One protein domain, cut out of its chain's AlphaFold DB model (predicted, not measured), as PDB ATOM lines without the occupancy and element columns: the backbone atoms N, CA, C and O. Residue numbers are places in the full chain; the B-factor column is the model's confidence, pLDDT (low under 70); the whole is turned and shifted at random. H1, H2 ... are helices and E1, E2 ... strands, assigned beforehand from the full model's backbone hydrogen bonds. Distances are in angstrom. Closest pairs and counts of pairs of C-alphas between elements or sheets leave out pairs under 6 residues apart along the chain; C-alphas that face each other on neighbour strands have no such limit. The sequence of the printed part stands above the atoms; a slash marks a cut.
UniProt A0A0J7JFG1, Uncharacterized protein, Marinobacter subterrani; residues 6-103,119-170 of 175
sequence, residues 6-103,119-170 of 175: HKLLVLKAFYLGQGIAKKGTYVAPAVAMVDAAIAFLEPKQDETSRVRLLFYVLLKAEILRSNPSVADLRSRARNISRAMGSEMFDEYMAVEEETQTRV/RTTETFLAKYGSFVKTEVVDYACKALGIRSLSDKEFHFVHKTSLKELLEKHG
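This is residues 6 to 103 and 119 to 170 of the 175 residues of an uncharacterized protein of Marinobacter subterrani (UniProt A0A0J7JFG1). A long strand hairpin, E1 and E2, sticks out as an arm from a body of helices with H1 in its middle. H1 to H5 form an up-and-down bundle, each running against the one before; H6 joins the arm to the body, H7 packs on H1, and H8 lies near H1 and H2. The printed part has 150 residues, with eight named helices and two named strands in the order H1 H2 H3 H4 H5 E1 E2 H6 H7 H8; the class is mostly helix and the sheet E1 - E2 is antiparallel. The whole is compact by its radius of gyration of the C-alphas, 16.4 A, but elongated in outline, spanning 60 by 34 by 28 A.

Find C-alpha 121 at (87.345, 94.752, 88.496); from there E1, residues 121 to 128, runs 21.0 A, and E2, residues 131 to 138, returns over 21.8 A. H6 follows at once, residues 139 to 143. Go back to C-alpha 6 at (77.756, 111.847, 96.544), where H1, residues 6 to 23, begins its 26.0 A. Next come H2, residues 27 to 41, 21.0 A; H3, residues 47 to 63, 24.4 A; H4, residues 70 to 83, 20.0 A; and H5, residues 88 to 99, 16.3 A. H7, residues 151 to 159, and H8, residues 162 to 168, come last; H8 ends at C-alpha 168, (62.092, 108.821, 89.761).

In the hairpin of E1 and E2, N 124 and O 135 are 2.9 A apart and N 128 and O 131 2.8 A, within hydrogen-bond range. H6 touches H5, closest C-alphas Val 95 and Ala 140, 5.0 A. H1 is the hub, touching five helices. It touches H3 at Gly 17 and Ile 63, closest C-alphas 4.4 A apart, and, with residues 8 to 16 alone, H7 at Lys 12 and Val 157, 4.6 A. With residues 6 to 14 alone it touches H5 at a steep tilt of 49 degrees, closest C-alphas Val 10 and Tyr 92, 5.7 A. H1 and H2 only just touch, only at the corner, with 3 pairs of C-alphas within 8 A. H3 forms helical hairpins with H2 and with H4, at shallow tilts of 20 and 19 degrees. H8 is close to but not clearly touching H2, closest C-alphas Ala 37 and Leu 166, 7.3 A. Every O i to N i+4 pair is within hydrogen-bond range in H2 to H8, and 13 of 14 in H1.

The C-alphas of Pro 43 and Ser 130, the two farthest apart, are 60.2 A apart. Residues 104 to 118 are not printed; C-alphas 103 and 119 stand 11.5 A apart across the cut. Of the links printed whole, none is long. Mean pLDDT of the printed part is 90.5; residues 101 to 103 are under 70.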
ATOM      1  N   HIS A   6      76.949 111.359  97.662       92.75
ATOM      2  CA  HIS A   6      77.756 111.847  96.544       92.75
ATOM      3  C   HIS A   6      78.657 110.760  95.942       92.75
ATOM      4  O   HIS A   6      78.567 110.510  94.742       92.75
ATOM      5  N   LYS A   7      79.390 110.005  96.769       95.19
ATOM      6  CA  LYS A   7      80.203 108.864  96.313       95.19
ATOM      7  C   LYS A   7      79.370 107.804  95.599       95.19
ATOM      8  O   LYS A   7      79.784 107.289  94.566       95.19
ATOM      9  N   LEU A   8      78.175 107.494  96.110       95.50
ATOM     10  CA  LEU A   8      77.271 106.540  95.455       95.50
ATOM     11  C   LEU A   8      76.774 107.053  94.099       95.50
ATOM     12  O   LEU A   8      76.646 106.262  93.167       95.50
ATOM     13  N   LEU A   9      76.514 108.357  93.965       96.44
ATOM     14  CA  LEU A   9      76.164 108.975  92.683       96.44
ATOM     15  C   LEU A   9      77.337 108.949  91.698       96.44
ATOM     16  O   LEU A   9      77.122 108.665  90.521       96.44
ATOM     17  N   VAL A  10      78.562 109.188  92.169       97.44
ATOM     18  CA  VAL A  10      79.784 109.088  91.356       97.44
ATOM     19  C   VAL A  10      79.991 107.654  90.867       97.44
ATOM     20  O   VAL A  10      80.128 107.438  89.663       97.44
ATOM     21  N   LEU A  11      79.911 106.658  91.760       96.62
ATOM     22  CA  LEU A  11      79.942 105.244  91.369       96.62
ATOM     23  C   LEU A  11      78.829 104.928  90.372       96.62
ATOM     24  O   LEU A  11      79.064 104.266  89.362       96.62
ATOM     25  N   LYS A  12      77.613 105.426  90.619       97.25
ATOM     26  CA  LYS A  12      76.485 105.201  89.721       97.25
ATOM     27  C   LYS A  12      76.753 105.746  88.322       97.25
ATOM     28  O   LYS A  12      76.496 105.034  87.351       97.25
ATOM     29  N   ALA A  13      77.258 106.975  88.219       97.62
ATOM     30  CA  ALA A  13      77.617 107.597  86.951       97.62
ATOM     31  C   ALA A  13      78.689 106.773  86.226       97.62
ATOM     32  O   ALA A  13      78.528 106.485  85.040       97.62
ATOM     33  N   PHE A  14      79.703 106.305  86.963       96.19
ATOM     34  CA  PHE A  14      80.757 105.444  86.438       96.19
ATOM     35  C   PHE A  14      80.209 104.140  85.831       96.19
ATOM     36  O   PHE A  14      80.321 103.924  84.624       96.19
ATOM     37  N   TYR A  15      79.570 103.267  86.619       95.06
ATOM     38  CA  TYR A  15      79.151 101.956  86.097       95.06
ATOM     39  C   TYR A  15      78.036 102.049  85.061       95.06
ATOM     40  O   TYR A  15      78.030 101.266  84.109       95.06
ATOM     41  N   LEU A  16      77.088 102.978  85.226       95.81
ATOM     42  CA  LEU A  16      76.026 103.168  84.242       95.81
ATOM     43  C   LEU A  16      76.607 103.693  82.925       95.81
ATOM     44  O   LEU A  16      76.284 103.148  81.869       95.81
ATOM     45  N   GLY A  17      77.499 104.687  82.987       94.81
ATOM     46  CA  GLY A  17      78.172 105.241  81.816       94.81
ATOM     47  C   GLY A  17      78.991 104.187  81.076       94.81
ATOM     48  O   GLY A  17      78.807 103.996  79.876       94.81
ATOM     49  N   GLN A  18      79.788 103.403  81.807       91.62
ATOM     50  CA  GLN A  18      80.541 102.275  81.252       91.62
ATOM     51  C   GLN A  18      79.638 101.191  80.652       91.62
ATOM     52  O   GLN A  18      79.929 100.656  79.582       91.62
ATOM     53  N   GLY A  19      78.526 100.868  81.315       91.00
ATOM     54  CA  GLY A  19      77.549  99.902  80.817       91.00
ATOM     55  C   GLY A  19      76.883 100.336  79.508       91.00
ATOM     56  O   GLY A  19      76.601  99.489  78.662       91.00
ATOM     57  N   ILE A  20      76.657 101.641  79.324       92.19
ATOM     58  CA  ILE A  20      76.122 102.224  78.086       92.19
ATOM     59  C   ILE A  20      77.200 102.246  76.997       92.19
ATOM     60  O   ILE A  20      76.966 101.734  75.900       92.19
ATOM     61  N   ALA A  21      78.387 102.776  77.308       89.81
ATOM     62  CA  ALA A  21      79.491 102.925  76.362       89.81
ATOM     63  C   ALA A  21      79.919 101.579  75.756       89.81
ATOM     64  O   ALA A  21      80.060 101.465  74.540       89.81
ATOM     65  N   LYS A  22      80.033 100.526  76.579       86.94
ATOM     66  CA  LYS A  22      80.430  99.178  76.127       86.94
ATOM     67  C   LYS A  22      79.429  98.518  75.180       86.94
ATOM     68  O   LYS A  22      79.827  97.677  74.382       86.94
ATOM     69  N   LYS A  23      78.138  98.856  75.272       84.81
ATOM     70  CA  LYS A  23      77.105  98.272  74.400       84.81
ATOM     71  C   LYS A  23      77.061  98.925  73.018       84.81
ATOM     72  O   LYS A  23      76.571  98.293  72.089       84.81
ATOM     73  N   GLY A  24      77.549 100.160  72.875       78.12
ATOM     74  CA  GLY A  24      77.657 100.893  71.606       78.12
ATOM     75  C   GLY A  24      76.320 101.337  70.997       78.12
ATOM     76  O   GLY A  24      76.094 102.529  70.808       78.12
ATOM     77  N   THR A  25      75.396 100.406  70.745       82.44
ATOM     78  CA  THR A  25      74.097 100.643  70.082       82.44
ATOM     79  C   THR A  25      73.177 101.603  70.837       82.44
ATOM     80  O   THR A  25      72.359 102.283  70.227       82.44
ATOM     81  N   TYR A  26      73.325 101.695  72.159       83.25
ATOM     82  CA  TYR A  26      72.479 102.524  73.021       83.25
ATOM     83  C   TYR A  26      73.097 103.876  73.389       83.25
ATOM     84  O   TYR A  26      72.476 104.633  74.132       83.25
ATOM     85  N   VAL A  27      74.298 104.202  72.891       91.38
ATOM     86  CA  VAL A  27      74.993 105.446  73.260       91.38
ATOM     87  C   VAL A  27      74.189 106.674  72.837       91.38
ATOM     88  O   VAL A  27      73.904 107.518  73.679       91.38
ATOM     89  N   ALA A  28      73.776 106.766  71.569       92.06
ATOM     90  CA  ALA A  28      73.053 107.939  71.073       92.06
ATOM     91  C   ALA A  28      71.689 108.151  71.770       92.06
ATOM     92  O   ALA A  28      71.471 109.255  72.277       92.06
ATOM     93  N   PRO A  29      70.812 107.131  71.910       93.00
ATOM     94  CA  PRO A  29      69.579 107.275  72.687       93.00
ATOM     95  C   PRO A  29      69.830 107.667  74.148       93.00
ATOM     96  O   PRO A  29      69.183 108.573  74.667       93.00
ATOM     97  N   ALA A  30      70.806 107.040  74.813       94.25
ATOM     98  CA  ALA A  30      71.112 107.358  76.204       94.25
ATOM     99  C   ALA A  30      71.627 108.794  76.372       94.25
ATOM    100  O   ALA A  30      71.221 109.478  77.309       94.25
ATOM    101  N   VAL A  31      72.478 109.275  75.461       95.38
ATOM    102  CA  VAL A  31      72.949 110.666  75.466       95.38
ATOM    103  C   VAL A  31      71.781 111.637  75.297       95.38
ATOM    104  O   VAL A  31      71.707 112.598  76.057       95.38
ATOM    105  N   ALA A  32      70.835 111.365  74.393       95.12
ATOM    106  CA  ALA A  32      69.650 112.206  74.217       95.12
ATOM    107  C   ALA A  32      68.789 112.280  75.494       95.12
ATOM    108  O   ALA A  32      68.355 113.361  75.892       95.12
ATOM    109  N   MET A  33      68.597 111.153  76.189       96.00
ATOM    110  CA  MET A  33      67.891 111.125  77.477       96.00
ATOM    111  C   MET A  33      68.630 111.919  78.565       96.00
ATOM    112  O   MET A  33      68.008 112.626  79.359       96.00
ATOM    113  N   VAL A  34      69.961 111.811  78.612       97.19
ATOM    114  CA  VAL A  34      70.791 112.566  79.560       97.19
ATOM    115  C   VAL A  34      70.748 114.065  79.250       97.19
ATOM    116  O   VAL A  34      70.650 114.867  80.176       97.19
ATOM    117  N   ASP A  35      70.737 114.452  77.977       96.50
ATOM    118  CA  ASP A  35      70.603 115.851  77.563       96.50
ATOM    119  C   ASP A  35      69.247 116.448  77.936       96.50
ATOM    120  O   ASP A  35      69.196 117.567  78.450       96.50
ATOM    121  N   ALA A  36      68.160 115.684  77.792       95.88
ATOM    122  CA  ALA A  36      66.845 116.093  78.281       95.88
ATOM    123  C   ALA A  36      66.848 116.325  79.804       95.88
ATOM    124  O   ALA A  36      66.312 117.325  80.287       95.88
ATOM    125  N   ALA A  37      67.509 115.447  80.568       97.19
ATOM    126  CA  ALA A  37      67.644 115.602  82.016       97.19
ATOM    127  C   ALA A  37      68.452 116.841  82.405       97.19
ATOM    128  O   ALA A  37      68.049 117.582  83.303       97.19
ATOM    129  N   ILE A  38      69.570 117.083  81.719       97.44
ATOM    130  CA  ILE A  38      70.401 118.269  81.921       97.44
ATOM    131  C   ILE A  38      69.576 119.531  81.652       97.44
ATOM    132  O   ILE A  38      69.491 120.382  82.534       97.44
ATOM    133  N   ALA A  39      68.906 119.623  80.500       96.69
ATOM    134  CA  ALA A  39      68.091 120.782  80.133       96.69
ATOM    135  C   ALA A  39      66.942 121.039  81.126       96.69
ATOM    136  O   ALA A  39      66.659 122.183  81.473       96.69
ATOM    137  N   PHE A  40      66.307 119.979  81.633       96.56
ATOM    138  CA  PHE A  40      65.233 120.080  82.624       96.56
ATOM    139  C   PHE A  40      65.709 120.578  83.998       96.56
ATOM    140  O   PHE A  40      64.955 121.241  84.716       96.56
ATOM    141  N   LEU A  41      66.934 120.232  84.399       96.69
ATOM    142  CA  LEU A  41      67.485 120.566  85.716       96.69
ATOM    143  C   LEU A  41      68.267 121.883  85.722       96.69
ATOM    144  O   LEU A  41      68.360 122.521  86.766       96.69
ATOM    145  N   GLU A  42      68.797 122.308  84.580       95.00
ATOM    146  CA  GLU A  42      69.586 123.532  84.415       95.00
ATOM    147  C   GLU A  42      68.944 124.813  84.978       95.00
ATOM    148  O   GLU A  42      69.639 125.533  85.702       95.00
ATOM    149  N   PRO A  43      67.648 125.110  84.746       96.19
ATOM    150  CA  PRO A  43      67.032 126.320  85.294       96.19
ATOM    151  C   PRO A  43      66.774 126.246  86.809       96.19
ATOM    152  O   PRO A  43      66.444 127.262  87.422       96.19
ATOM    153  N   LYS A  44      66.901 125.070  87.437       94.56
ATOM    154  CA  LYS A  44      66.564 124.859  88.849       94.56
ATOM    155  C   LYS A  44      67.760 125.161  89.748       94.56
ATOM    156  O   LYS A  44      68.876 124.705  89.497       94.56
ATOM    157  N   GLN A  45      67.512 125.911  90.819       90.88
ATOM    158  CA  GLN A  45      68.548 126.360  91.760       90.88
ATOM    159  C   GLN A  45      68.503 125.644  93.115       90.88
ATOM    160  O   GLN A  45      69.398 125.842  93.930       90.88
ATOM    161  N   ASP A  46      67.495 124.802  93.367       94.38
ATOM    162  CA  ASP A  46      67.442 124.020  94.601       94.38
ATOM    163  C   ASP A  46      68.565 122.973  94.648       94.38
ATOM    164  O   ASP A  46      68.938 122.381  93.632       94.38
ATOM    165  N   GLU A  47      69.089 122.724  95.848       92.19
ATOM    166  CA  GLU A  47      70.240 121.847  96.075       92.19
ATOM    167  C   GLU A  47      70.050 120.453  95.456       92.19
ATOM    168  O   GLU A  47      70.947 119.934  94.789       92.19
ATOM    169  N   THR A  48      68.854 119.870  95.596       93.81
ATOM    170  CA  THR A  48      68.554 118.529  95.076       93.81
ATOM    171  C   THR A  48      68.646 118.492  93.551       93.81
ATOM    172  O   THR A  48      69.256 117.580  92.985       93.81
ATOM    173  N   SER A  49      68.075 119.481  92.863       95.44
ATOM    174  CA  SER A  49      68.177 119.593  91.407       95.44
ATOM    175  C   SER A  49      69.610 119.847  90.949       95.44
ATOM    176  O   SER A  49      70.020 119.286  89.933       95.44
ATOM    177  N   ARG A  50      70.403 120.615  91.708       96.38
ATOM    178  CA  ARG A  50      71.821 120.862  91.403       96.38
ATOM    179  C   ARG A  50      72.679 119.601  91.548       96.38
ATOM    180  O   ARG A  50      73.479 119.320  90.657       96.38
ATOM    181  N   VAL A  51      72.453 118.788  92.586       96.81
ATOM    182  CA  VAL A  51      73.095 117.465  92.743       96.81
ATOM    183  C   VAL A  51      72.734 116.544  91.577       96.81
ATOM    184  O   VAL A  51      73.611 115.911  90.987       96.81
ATOM    185  N   ARG A  52      71.452 116.492  91.195       97.12
ATOM    186  CA  ARG A  52      70.995 115.686  90.051       97.12
ATOM    187  C   ARG A  52      71.603 116.172  88.739       97.12
ATOM    188  O   ARG A  52      72.035 115.348  87.940       97.12
ATOM    189  N   LEU A  53      71.668 117.485  88.526       97.94
ATOM    190  CA  LEU A  53      72.295 118.075  87.345       97.94
ATOM    191  C   LEU A  53      73.759 117.645  87.256       97.94
ATOM    192  O   LEU A  53      74.182 117.149  86.215       97.94
ATOM    193  N   LEU A  54      74.509 117.768  88.356       98.19
ATOM    194  CA  LEU A  54      75.900 117.326  88.412       98.19
ATOM    195  C   LEU A  54      76.025 115.834  88.086       98.19
ATOM    196  O   LEU A  54      76.843 115.468  87.248       98.19
ATOM    197  N   PHE A  55      75.171 114.987  88.667       98.25
ATOM    198  CA  PHE A  55      75.126 113.561  88.345       98.25
ATOM    199  C   PHE A  55      74.942 113.299  86.838       98.25
ATOM    200  O   PHE A  55      75.699 112.517  86.267       98.25
ATOM    201  N   TYR A  56      73.986 113.957  86.173       98.44
ATOM    202  CA  TYR A  56      73.748 113.744  84.739       98.44
ATOM    203  C   TYR A  56      74.882 114.287  83.858       98.44
ATOM    204  O   TYR A  56      75.220 113.656  82.857       98.44
ATOM    205  N   VAL A  57      75.522 115.399  84.239       98.19
ATOM    206  CA  VAL A  57      76.710 115.907  83.530       98.19
ATOM    207  C   VAL A  57      77.878 114.921  83.654       98.19
ATOM    208  O   VAL A  57      78.516 114.613  82.647       98.19
ATOM    209  N   LEU A  58      78.126 114.376  84.851       98.25
ATOM    210  CA  LEU A  58      79.154 113.349  85.074       98.25
ATOM    211  C   LEU A  58      78.842 112.054  84.315       98.25
ATOM    212  O   LEU A  58      79.723 111.480  83.684       98.25
ATOM    213  N   LEU A  59      77.579 111.618  84.306       98.12
ATOM    214  CA  LEU A  59      77.148 110.454  83.533       98.12
ATOM    215  C   LEU A  59      77.394 110.656  82.032       98.12
ATOM    216  O   LEU A  59      77.914 109.754  81.377       98.12
ATOM    217  N   LYS A  60      77.066 111.836  81.482       97.31
ATOM    218  CA  LYS A  60      77.350 112.155  80.076       97.31
ATOM    219  C   LYS A  60      78.849 112.118  79.790       97.31
ATOM    220  O   LYS A  60      79.256 111.552  78.776       97.31
ATOM    221  N   ALA A  61      79.655 112.695  80.685       96.44
ATOM    222  CA  ALA A  61      81.109 112.680  80.571       96.44
ATOM    223  C   ALA A  61      81.655 111.246  80.545       96.44
ATOM    224  O   ALA A  61      82.517 110.944  79.726       96.44
ATOM    225  N   GLU A  62      81.106 110.344  81.362       95.62
ATOM    226  CA  GLU A  62      81.543 108.950  81.390       95.62
ATOM    227  C   GLU A  62      81.123 108.158  80.144       95.62
ATOM    228  O   GLU A  62      81.927 107.403  79.599       95.62
ATOM    229  N   ILE A  63      79.890 108.344  79.653       94.44
ATOM    230  CA  ILE A  63      79.427 107.711  78.403       94.44
ATOM    231  C   ILE A  63      80.336 108.115  77.233       94.44
ATOM    232  O   ILE A  63      80.649 107.298  76.368       94.44
ATOM    233  N   LEU A  64      80.766 109.380  77.219       92.50
ATOM    234  CA  LEU A  64      81.575 109.986  76.164       92.50
ATOM    235  C   LEU A  64      83.064 110.069  76.526       92.50
ATOM    236  O   LEU A  64      83.782 110.865  75.931       92.50
ATOM    237  N   ARG A  65      83.555 109.262  77.474       87.38
ATOM    238  CA  ARG A  65      84.905 109.408  78.046       87.38
ATOM    239  C   ARG A  65      86.043 109.385  77.018       87.38
ATOM    240  O   ARG A  65      87.037 110.079  77.199       87.38
ATOM    241  N   SER A  66      85.885 108.634  75.928       81.94
ATOM    242  CA  SER A  66      86.862 108.563  74.826       81.94
ATOM    243  C   SER A  66      86.673 109.648  73.753       81.94
ATOM    244  O   SER A  66      87.405 109.670  72.766       81.94
ATOM    245  N   ASN A  67      85.676 110.523  73.897       82.50
ATOM    246  CA  ASN A  67      85.354 111.575  72.940       82.50
ATOM    247  C   ASN A  67      86.053 112.899  73.320       82.50
ATOM    248  O   ASN A  67      86.017 113.287  74.489       82.50
ATOM    249  N   PRO A  68      86.611 113.657  72.354       75.62
ATOM    250  CA  PRO A  68      87.218 114.967  72.620       75.62
ATOM    251  C   PRO A  68      86.314 115.978  73.352       75.62
ATOM    252  O   PRO A  68      86.812 116.796  74.121       75.62
ATOM    253  N   SER A  69      84.991 115.899  73.170       75.31
ATOM    254  CA  SER A  69      84.007 116.781  73.828       75.31
ATOM    255  C   SER A  69      83.885 116.587  75.349       75.31
ATOM    256  O   SER A  69      83.227 117.382  76.024       75.31
ATOM    257  N   VAL A  70      84.538 115.570  75.928       89.38
ATOM    258  CA  VAL A  70      84.517 115.324  77.379       89.38
ATOM    259  C   VAL A  70      85.137 116.472  78.186       89.38
ATOM    260  O   VAL A  70      84.754 116.690  79.337       89.38
ATOM    261  N   ALA A  71      86.061 117.240  77.597       89.31
ATOM    262  CA  ALA A  71      86.723 118.358  78.272       89.31
ATOM    263  C   ALA A  71      85.725 119.435  78.731       89.31
ATOM    264  O   ALA A  71      85.777 119.873  79.885       89.31
ATOM    265  N   ASP A  72      84.769 119.794  77.872       92.62
ATOM    266  CA  ASP A  72      83.740 120.789  78.188       92.62
ATOM    267  C   ASP A  72      82.786 120.278  79.271       92.62
ATOM    268  O   ASP A  72      82.433 121.008  80.200       92.62
ATOM    269  N   LEU A  73      82.429 118.990  79.215       95.25
ATOM    270  CA  LEU A  73      81.591 118.346  80.230       95.25
ATOM    271  C   LEU A  73      82.279 118.316  81.599       95.25
ATOM    272  O   LEU A  73      81.643 118.621  82.608       95.25
ATOM    273  N   ARG A  74      83.584 118.022  81.649       95.00
ATOM    274  CA  ARG A  74      84.375 118.055  82.891       95.00
ATOM    275  C   ARG A  74      84.506 119.464  83.446       95.00
ATOM    276  O   ARG A  74      84.326 119.662  84.644       95.00
ATOM    277  N   SER A  75      84.778 120.447  82.588       95.94
ATOM    278  CA  SER A  75      84.831 121.857  82.989       95.94
ATOM    279  C   SER A  75      83.498 122.301  83.599       95.94
ATOM    280  O   SER A  75      83.450 122.864  84.696       95.94
ATOM    281  N   ARG A  76      82.387 121.940  82.948       96.19
ATOM    282  CA  ARG A  76      81.036 122.212  83.439       96.19
ATOM    283  C   ARG A  76      80.749 121.524  84.774       96.19
ATOM    284  O   ARG A  76      80.285 122.186  85.700       96.19
ATOM    285  N   ALA A  77      81.047 120.231  84.899       97.44
ATOM    286  CA  ALA A  77      80.867 119.484  86.144       97.44
ATOM    287  C   ALA A  77      81.676 120.095  87.296       97.44
ATOM    288  O   ALA A  77      81.134 120.306  88.380       97.44
ATOM    289  N   ARG A  78      82.938 120.469  87.045       98.00
ATOM    290  CA  ARG A  78      83.796 121.159  88.017       98.00
ATOM    291  C   ARG A  78      83.167 122.463  88.500       98.00
ATOM    292  O   ARG A  78      83.149 122.714  89.702       98.00
ATOM    293  N   ASN A  79      82.639 123.283  87.590       97.38
ATOM    294  CA  ASN A  79      82.013 124.557  87.949       97.38
ATOM    295  C   ASN A  79      80.759 124.356  88.807       97.38
ATOM    296  O   ASN A  79      80.589 125.046  89.810       97.38
ATOM    297  N   ILE A  80      79.911 123.383  88.455       96.38
ATOM    298  CA  ILE A  80      78.719 123.041  89.241       96.38
ATOM    299  C   ILE A  80      79.123 122.541  90.635       96.38
ATOM    300  O   ILE A  80      78.607 123.048  91.627       96.38
ATOM    301  N   SER A  81      80.079 121.610  90.713       96.56
ATOM    302  CA  SER A  81      80.575 121.045  91.976       96.56
ATOM    303  C   SER A  81      81.122 122.133  92.901       96.56
ATOM    304  O   SER A  81      80.732 122.204  94.064       96.56
ATOM    305  N   ARG A  82      81.948 123.046  92.368       96.31
ATOM    306  CA  ARG A  82      82.515 124.177  93.121       96.31
ATOM    307  C   ARG A  82      81.452 125.142  93.625       96.31
ATOM    308  O   ARG A  82      81.507 125.536  94.783       96.31
ATOM    309  N   ALA A  83      80.480 125.499  92.783       94.44
ATOM    310  CA  ALA A  83      79.387 126.386  93.178       94.44
ATOM    311  C   ALA A  83      78.542 125.806  94.327       94.44
ATOM    312  O   ALA A  83      77.957 126.558  95.096       94.44
ATOM    313  N   MET A  84      78.494 124.478  94.449       93.94
ATOM    314  CA  MET A  84      77.780 123.771  95.514       93.94
ATOM    315  C   MET A  84      78.648 123.445  96.739       93.94
ATOM    316  O   MET A  84      78.126 122.896  97.703       93.94
ATOM    317  N   GLY A  85      79.963 123.691  96.699       92.31
ATOM    318  CA  GLY A  85      80.892 123.197  97.725       92.31
ATOM    319  C   GLY A  85      80.975 121.664  97.797       92.31
ATOM    320  O   GLY A  85      81.253 121.113  98.855       92.31
ATOM    321  N   SER A  86      80.694 120.970  96.690       93.19
ATOM    322  CA  SER A  86      80.685 119.506  96.607       93.19
ATOM    323  C   SER A  86      82.017 118.955  96.096       93.19
ATOM    324  O   SER A  86      82.602 119.510  95.162       93.19
ATOM    325  N   GLU A  87      82.438 117.811  96.638       95.38
ATOM    326  CA  GLU A  87      83.613 117.043  96.193       95.38
ATOM    327  C   GLU A  87      83.297 116.061  95.049       95.38
ATOM    328  O   GLU A  87      84.200 115.408  94.538       95.38
ATOM    329  N   MET A  88      82.036 115.957  94.597       95.94
ATOM    330  CA  MET A  88      81.603 114.966  93.591       95.94
ATOM    331  C   MET A  88      82.451 114.964  92.314       95.94
ATOM    332  O   MET A  88      82.686 113.907  91.732       95.94
ATOM    333  N   PHE A  89      82.886 116.137  91.841       97.56
ATOM    334  CA  PHE A  89      83.762 116.206  90.674       97.56
ATOM    335  C   PHE A  89      85.163 115.645  90.963       97.56
ATOM    336  O   PHE A  89      85.711 114.931  90.127       97.56
ATOM    337  N   ASP A  90      85.734 115.933  92.130       97.06
ATOM    338  CA  ASP A  90      87.067 115.445  92.500       97.06
ATOM    339  C   ASP A  90      87.036 113.933  92.774       97.06
ATOM    340  O   ASP A  90      87.897 113.196  92.298       97.06
ATOM    341  N   GLU A  91      85.975 113.448  93.429       97.38
ATOM    342  CA  GLU A  91      85.666 112.022  93.580       97.38
ATOM    343  C   GLU A  91      85.542 111.321  92.217       97.38
ATOM    344  O   GLU A  91      86.092 110.238  92.014       97.38
ATOM    345  N   TYR A  92      84.855 111.949  91.257       97.00
ATOM    346  CA  TYR A  92      84.754 111.439  89.890       97.00
ATOM    347  C   TYR A  92      86.118 111.353  89.202       97.00
ATOM    348  O   TYR A  92      86.433 110.323  88.607       97.00
ATOM    349  N   MET A  93      86.951 112.390  89.313       95.88
ATOM    350  CA  MET A  93      88.292 112.374  88.724       95.88
ATOM    351  C   MET A  93      89.196 111.312  89.365       95.88
ATOM    352  O   MET A  93      89.971 110.683  88.648       95.88
ATOM    353  N   ALA A  94      89.067 111.059  90.672       95.00
ATOM    354  CA  ALA A  94      89.790 109.982  91.347       95.00
ATOM    355  C   ALA A  94      89.388 108.598  90.806       95.00
ATOM    356  O   ALA A  94      90.248 107.763  90.525       95.00
ATOM    357  N   VAL A  95      88.085 108.364  90.597       94.31
ATOM    358  CA  VAL A  95      87.591 107.143  89.936       94.31
ATOM    359  C   VAL A  95      88.126 107.048  88.512       94.31
ATOM    360  O   VAL A  95      88.544 105.975  88.079       94.31
ATOM    361  N   GLU A  96      88.132 108.151  87.769       91.25
ATOM    362  CA  GLU A  96      88.656 108.179  86.409       91.25
ATOM    363  C   GLU A  96      90.133 107.756  86.368       91.25
ATOM    364  O   GLU A  96      90.494 106.861  85.601       91.25
ATOM    365  N   GLU A  97      90.969 108.356  87.213       89.88
ATOM    366  CA  GLU A  97      92.407 108.093  87.279       89.88
ATOM    367  C   GLU A  97      92.709 106.639  87.660       89.88
ATOM    368  O   GLU A  97      93.489 105.974  86.977       89.88
ATOM    369  N   GLU A  98      92.042 106.119  88.692       88.62
ATOM    370  CA  GLU A  98      92.257 104.754  89.190       88.62
ATOM    371  C   GLU A  98      91.762 103.682  88.198       88.62
ATOM    372  O   GLU A  98      92.290 102.571  88.149       88.62
ATOM    373  N   THR A  99      90.755 104.001  87.376       87.69
ATOM    374  CA  THR A  99      90.165 103.060  86.405       87.69
ATOM    375  C   THR A  99      90.819 103.116  85.024       87.69
ATOM    376  O   THR A  99      90.585 102.230  84.197       87.69
ATOM    377  N   GLN A 100      91.646 104.128  84.743       82.19
ATOM    378  CA  GLN A 100      92.331 104.266  83.460       82.19
ATOM    379  C   GLN A 100      93.525 103.305  83.374       82.19
ATOM    380  O   GLN A 100      94.496 103.416  84.126       82.19
ATOM    381  N   THR A 101      93.535 102.393  82.398       65.12
ATOM    382  CA  THR A 101      94.724 101.564  82.172       65.12
ATOM    383  C   THR A 101      95.774 102.343  81.401       65.12
ATOM    384  O   THR A 101      95.703 102.486  80.181       65.12
ATOM    385  N   ARG A 102      96.814 102.797  82.097       54.12
ATOM    386  CA  ARG A 102      98.108 103.035  81.458       54.12
ATOM    387  C   ARG A 102      98.839 101.700  81.424       54.12
ATOM    388  O   ARG A 102      99.232 101.198  82.474       54.12
ATOM    389  N   VAL A 103      99.022 101.105  80.246       41.47
ATOM    390  CA  VAL A 103      99.943  99.971  80.102       41.47
ATOM    391  C   VAL A 103     101.345 100.475  80.460       41.47
ATOM    392  O   VAL A 103     102.013 101.120  79.659       41.47
ATOM    393  N   ARG A 119      89.502  99.688  83.419       76.44
ATOM    394  CA  ARG A 119      89.407  98.602  84.407       76.44
ATOM    395  C   ARG A 119      88.257  98.878  85.363       76.44
ATOM    396  O   ARG A 119      88.106  99.977  85.876       76.44
ATOM    397  N   THR A 120      87.447  97.850  85.598       75.44
ATOM    398  CA  THR A 120      86.336  97.903  86.565       75.44
ATOM    399  C   THR A 120      86.661  97.012  87.753       75.44
ATOM    400  O   THR A 120      86.786  97.505  88.868       75.44
ATOM    401  N   THR A 121      86.912  95.729  87.492       77.44
ATOM    402  CA  THR A 121      87.345  94.752  88.496       77.44
ATOM    403  C   THR A 121      88.600  94.011  88.048       77.44
ATOM    404  O   THR A 121      88.807  93.792  86.853       77.44
ATOM    405  N   GLU A 122      89.440  93.629  89.005       73.75
ATOM    406  CA  GLU A 122      90.574  92.727  88.796       73.75
ATOM    407  C   GLU A 122      90.606  91.679  89.904       73.75
ATOM    408  O   GLU A 122      90.434  91.997  91.082       73.75
ATOM    409  N   THR A 123      90.807  90.424  89.508       77.88
ATOM    410  CA  THR A 123      90.896  89.286  90.420       77.88
ATOM    411  C   THR A 123      92.345  88.834  90.494       77.88
ATOM    412  O   THR A 123      92.925  88.479  89.470       77.88
ATOM    413  N   PHE A 124      92.926  88.805  91.690       74.19
ATOM    414  CA  PHE A 124      94.290  88.322  91.901       74.19
ATOM    415  C   PHE A 124      94.382  87.397  93.111       74.19
ATOM    416  O   PHE A 124      93.511  87.366  93.980       74.19
ATOM    417  N   LEU A 125      95.453  86.610  93.155       77.19
ATOM    418  CA  LEU A 125      95.777  85.761  94.293       77.19
ATOM    419  C   LEU A 125      96.667  86.544  95.258       77.19
ATOM    420  O   LEU A 125      97.790  86.908  94.915       77.19
ATOM    421  N   ALA A 126      96.173  86.781  96.466       78.44
ATOM    422  CA  ALA A 126      96.926  87.390  97.549       78.44
ATOM    423  C   ALA A 126      97.446  86.301  98.497       78.44
ATOM    424  O   ALA A 126      96.702  85.406  98.910       78.44
ATOM    425  N   LYS A 127      98.734  86.372  98.849       76.56
ATOM    426  CA  LYS A 127      99.362  85.467  99.818       76.56
ATOM    427  C   LYS A 127      99.544  86.184 101.154       76.56
ATOM    428  O   LYS A 127     100.273  87.168 101.237       76.56
ATOM    429  N   TYR A 128      98.940  85.638 102.201       79.62
ATOM    430  CA  TYR A 128      99.039  86.094 103.584       79.62
ATOM    431  C   TYR A 128      99.725  85.010 104.419       79.62
ATOM    432  O   TYR A 128      99.081  84.103 104.948       79.62
ATOM    433  N   GLY A 129     101.057  85.058 104.493       83.56
ATOM    434  CA  GLY A 129     101.842  84.009 105.149       83.56
ATOM    435  C   GLY A 129     101.673  82.658 104.443       83.56
ATOM    436  O   GLY A 129     102.052  82.515 103.281       83.56
ATOM    437  N   SER A 130     101.104  81.666 105.133       82.06
ATOM    438  CA  SER A 130     100.805  80.333 104.583       82.06
ATOM    439  C   SER A 130      99.476  80.246 103.823       82.06
ATOM    440  O   SER A 130      99.201  79.221 103.206       82.06
ATOM    441  N   PHE A 131      98.650  81.292 103.855       70.44
ATOM    442  CA  PHE A 131      97.320  81.290 103.249       70.44
ATOM    443  C   PHE A 131      97.338  82.005 101.898       70.44
ATOM    444  O   PHE A 131      97.915  83.082 101.771       70.44
ATOM    445  N   VAL A 132      96.684  81.422 100.892       80.12
ATOM    446  CA  VAL A 132      96.432  82.073  99.600       80.12
ATOM    447  C   VAL A 132      94.934  82.305  99.480       80.12
ATOM    448  O   VAL A 132      94.145  81.387  99.697       80.12
ATOM    449  N   LYS A 133      94.542  83.532  99.151       82.88
ATOM    450  CA  LYS A 133      93.147  83.920  98.970       82.88
ATOM    451  C   LYS A 133      92.980  84.641  97.641       82.88
ATOM    452  O   LYS A 133      93.809  85.463  97.265       82.88
ATOM    453  N   THR A 134      91.888  84.346  96.948       79.38
ATOM    454  CA  THR A 134      91.453  85.134  95.796       79.38
ATOM    455  C   THR A 134      90.838  86.439  96.281       79.38
ATOM    456  O   THR A 134      89.885  86.431  97.064       79.38
ATOM    457  N   GLU A 135      91.372  87.554  95.807       77.25
ATOM    458  CA  GLU A 135      90.848  88.890  96.056       77.25
ATOM    459  C   GLU A 135      90.310  89.486  94.764       77.25
ATOM    460  O   GLU A 135      90.901  89.324  93.699       77.25
ATOM    461  N   VAL A 136      89.170  90.162  94.873       80.06
ATOM    462  CA  VAL A 136      88.579  90.947  93.791       80.06
ATOM    463  C   VAL A 136      88.656  92.399  94.219       80.06
ATOM    464  O   VAL A 136      88.075  92.773  95.239       80.06
ATOM    465  N   VAL A 137      89.376  93.210  93.454       82.50
ATOM    466  CA  VAL A 137      89.440  94.655  93.665       82.50
ATOM    467  C   VAL A 137      88.545  95.334  92.653       82.50
ATOM    468  O   VAL A 137      88.695  95.148  91.447       82.50
ATOM    469  N   ASP A 138      87.627  96.143  93.164       87.94
ATOM    470  CA  ASP A 138      86.890  97.110  92.373       87.94
ATOM    471  C   ASP A 138      87.607  98.464  92.440       87.94
ATOM    472  O   ASP A 138      87.718  99.073  93.509       87.94
ATOM    473  N   TYR A 139      88.122  98.922  91.299       88.94
ATOM    474  CA  TYR A 139      88.958 100.122  91.222       88.94
ATOM    475  C   TYR A 139      88.182 101.411  91.504       88.94
ATOM    476  O   TYR A 139      88.718 102.318  92.136       88.94
ATOM    477  N   ALA A 140      86.907 101.481  91.116       91.94
ATOM    478  CA  ALA A 140      86.082 102.652  91.389       91.94
ATOM    479  C   ALA A 140      85.727 102.738  92.880       91.94
ATOM    480  O   ALA A 140      85.820 103.807  93.484       91.94
ATOM    481  N   CYS A 141      85.397 101.607  93.512       91.94
ATOM    482  CA  CYS A 141      85.182 101.564  94.959       91.94
ATOM    483  C   CYS A 141      86.470 101.891  95.731       91.94
ATOM    484  O   CYS A 141      86.434 102.678  96.681       91.94
ATOM    485  N   LYS A 142      87.615 101.351  95.290       90.88
ATOM    486  CA  LYS A 142      88.936 101.633  95.870       90.88
ATOM    487  C   LYS A 142      89.276 103.124  95.814       90.88
ATOM    488  O   LYS A 142      89.681 103.667  96.841       90.88
ATOM    489  N   ALA A 143      89.057 103.782  94.674       92.44
ATOM    490  CA  ALA A 143      89.319 105.214  94.495       92.44
ATOM    491  C   ALA A 143      88.581 106.091  95.521       92.44
ATOM    492  O   ALA A 143      89.091 107.120  95.952       92.44
ATOM    493  N   LEU A 144      87.393 105.659  95.955       93.69
ATOM    494  CA  LEU A 144      86.555 106.398  96.900       93.69
ATOM    495  C   LEU A 144      86.713 105.946  98.362       93.69
ATOM    496  O   LEU A 144      86.016 106.461  99.248       93.69
ATOM    497  N   GLY A 145      87.607 104.987  98.624       92.00
ATOM    498  CA  GLY A 145      87.807 104.378  99.940       92.00
ATOM    499  C   GLY A 145      86.641 103.491 100.397       92.00
ATOM    500  O   GLY A 145      86.483 103.251 101.596       92.00
ATOM    501  N   ILE A 146      85.805 103.014  99.470       90.56
ATOM    502  CA  ILE A 146      84.644 102.168  99.760       90.56
ATOM    503  C   ILE A 146      85.091 100.706  99.793       90.56
ATOM    504  O   ILE A 146      85.495 100.139  98.782       90.56
ATOM    505  N   ARG A 147      85.001 100.085 100.974       86.81
ATOM    506  CA  ARG A 147      85.378  98.673 101.172       86.81
ATOM    507  C   ARG A 147      84.287  97.693 100.749       86.81
ATOM    508  O   ARG A 147      84.592  96.599 100.293       86.81
ATOM    509  N   SER A 148      83.026  98.067 100.946       86.31
ATOM    510  CA  SER A 148      81.866  97.228 100.653       86.31
ATOM    511  C   SER A 148      80.616  98.087 100.509       86.31
ATOM    512  O   SER A 148      80.453  99.056 101.252       86.31
ATOM    513  N   LEU A 149      79.723  97.691  99.606       88.62
ATOM    514  CA  LEU A 149      78.380  98.251  99.473       88.62
ATOM    515  C   LEU A 149      77.382  97.350 100.208       88.62
ATOM    516  O   LEU A 149      77.482  96.127 100.127       88.62
ATOM    517  N   SER A 150      76.410  97.939 100.901       91.56
ATOM    518  CA  SER A 150      75.214  97.207 101.339       91.56
ATOM    519  C   SER A 150      74.383  96.745 100.135       91.56
ATOM    520  O   SER A 150      74.502  97.305  99.045       91.56
ATOM    521  N   ASP A 151      73.470  95.790 100.326       90.88
ATOM    522  CA  ASP A 151      72.611  95.283  99.242       90.88
ATOM    523  C   ASP A 151      71.822  96.395  98.536       90.88
ATOM    524  O   ASP A 151      71.679  96.397  97.311       90.88
ATOM    525  N   LYS A 152      71.344  97.389  99.301       92.81
ATOM    526  CA  LYS A 152      70.614  98.546  98.759       92.81
ATOM    527  C   LYS A 152      71.516  99.437  97.907       92.81
ATOM    528  O   LYS A 152      71.102  99.874  96.835       92.81
ATOM    529  N   GLU A 153      72.733  99.703  98.371       93.81
ATOM    530  CA  GLU A 153      73.711 100.513  97.640       93.81
ATOM    531  C   GLU A 153      74.194  99.782  96.387       93.81
ATOM    532  O   GLU A 153      74.235 100.375  95.313       93.81
ATOM    533  N   PHE A 154      74.467  98.481  96.490       92.50
ATOM    534  CA  PHE A 154      74.824  97.642  95.354       92.50
ATOM    535  C   PHE A 154      73.714  97.641  94.297       92.50
ATOM    536  O   PHE A 154      73.981  97.845  93.111       92.50
ATOM    537  N   HIS A 155      72.458  97.460  94.715       93.25
ATOM    538  CA  HIS A 155      71.317  97.518  93.809       93.25
ATOM    539  C   HIS A 155      71.219  98.886  93.123       93.25
ATOM    540  O   HIS A 155      71.110  98.957  91.898       93.25
ATOM    541  N   PHE A 156      71.325  99.973  93.885       94.56
ATOM    542  CA  PHE A 156      71.316 101.318  93.321       94.56
ATOM    543  C   PHE A 156      72.433 101.506  92.284       94.56
ATOM    544  O   PHE A 156      72.161 101.863  91.136       94.56
ATOM    545  N   VAL A 157      73.678 101.208  92.657       94.06
ATOM    546  CA  VAL A 157      74.870 101.420  91.826       94.06
ATOM    547  C   VAL A 157      74.832 100.556  90.559       94.06
ATOM    548  O   VAL A 157      75.003 101.080  89.456       94.06
ATOM    549  N   HIS A 158      74.504  99.265  90.668       91.50
ATOM    550  CA  HIS A 158      74.668  98.309  89.564       91.50
ATOM    551  C   HIS A 158      73.382  97.899  88.840       91.50
ATOM    552  O   HIS A 158      73.471  97.396  87.720       91.50
ATOM    553  N   LYS A 159      72.198  98.054  89.448       91.31
ATOM    554  CA  LYS A 159      70.940  97.505  88.903       91.31
ATOM    555  C   LYS A 159      69.955  98.567  88.434       91.31
ATOM    556  O   LYS A 159      69.288  98.329  87.435       91.31
ATOM    557  N   THR A 160      69.917  99.736  89.070       94.56
ATOM    558  CA  THR A 160      69.008 100.812  88.639       94.56
ATOM    559  C   THR A 160      69.365 101.320  87.234       94.56
ATOM    560  O   THR A 160      70.506 101.679  86.952       94.56
ATOM    561  N   SER A 161      68.415 101.360  86.320       94.75
ATOM    562  CA  SER A 161      68.609 101.811  84.943       94.75
ATOM    563  C   SER A 161      68.550 103.338  84.813       94.75
ATOM    564  O   SER A 161      68.048 104.040  85.691       94.75
ATOM    565  N   LEU A 162      69.029 103.870  83.681       95.44
ATOM    566  CA  LEU A 162      68.854 105.288  83.343       95.44
ATOM    567  C   LEU A 162      67.368 105.679  83.314       95.44
ATOM    568  O   LEU A 162      67.001 106.726  83.838       95.44
ATOM    569  N   LYS A 163      66.517 104.806  82.759       94.69
ATOM    570  CA  LYS A 163      65.066 105.000  82.685       94.69
ATOM    571  C   LYS A 163      64.449 105.177  84.077       94.69
ATOM    572  O   LYS A 163      63.808 106.191  84.326       94.69
ATOM    573  N   GLU A 164      64.723 104.254  84.998       95.25
ATOM    574  CA  GLU A 164      64.211 104.319  86.377       95.25
ATOM    575  C   GLU A 164      64.685 105.582  87.113       95.25
ATOM    576  O   GLU A 164      63.929 106.169  87.889       95.25
ATOM    577  N   LEU A 165      65.924 106.036  86.871       96.12
ATOM    578  CA  LEU A 165      66.425 107.292  87.443       96.12
ATOM    579  C   LEU A 165      65.645 108.503  86.920       96.12
ATOM    580  O   LEU A 165      65.268 109.367  87.707       96.12
ATOM    581  N   LEU A 166      65.402 108.572  85.609       95.31
ATOM    582  CA  LEU A 166      64.664 109.673  84.985       95.31
ATOM    583  C   LEU A 166      63.212 109.720  85.469       95.31
ATOM    584  O   LEU A 166      62.747 110.785  85.872       95.31
ATOM    585  N   GLU A 167      62.539 108.568  85.515       94.75
ATOM    586  CA  GLU A 167      61.174 108.434  86.038       94.75
ATOM    587  C   GLU A 167      61.098 108.890  87.499       94.75
ATOM    588  O   GLU A 167      60.275 109.736  87.850       94.75
ATOM    589  N   LYS A 168      62.022 108.421  88.347       93.62
ATOM    590  CA  LYS A 168      62.092 108.821  89.761       93.62
ATOM    591  C   LYS A 168      62.363 110.317  89.945       93.62
ATOM    592  O   LYS A 168      61.953 110.900  90.949       93.62
ATOM    593  N   HIS A 169      63.076 110.944  89.015       92.56
ATOM    594  CA  HIS A 169      63.368 112.377  89.043       92.56
ATOM    595  C   HIS A 169      62.293 113.236  88.359       92.56
ATOM    596  O   HIS A 169      62.408 114.462  88.395       92.56
ATOM    597  N   GLY A 170      61.264 112.620  87.766       91.62
ATOM    598  CA  GLY A 170      60.210 113.316  87.028       91.62
ATOM    599  C   GLY A 170      60.722 114.018  85.769       91.62
ATOM    600  O   GLY A 170      60.180 115.052  85.386       91.62
TER     601      GLY A 170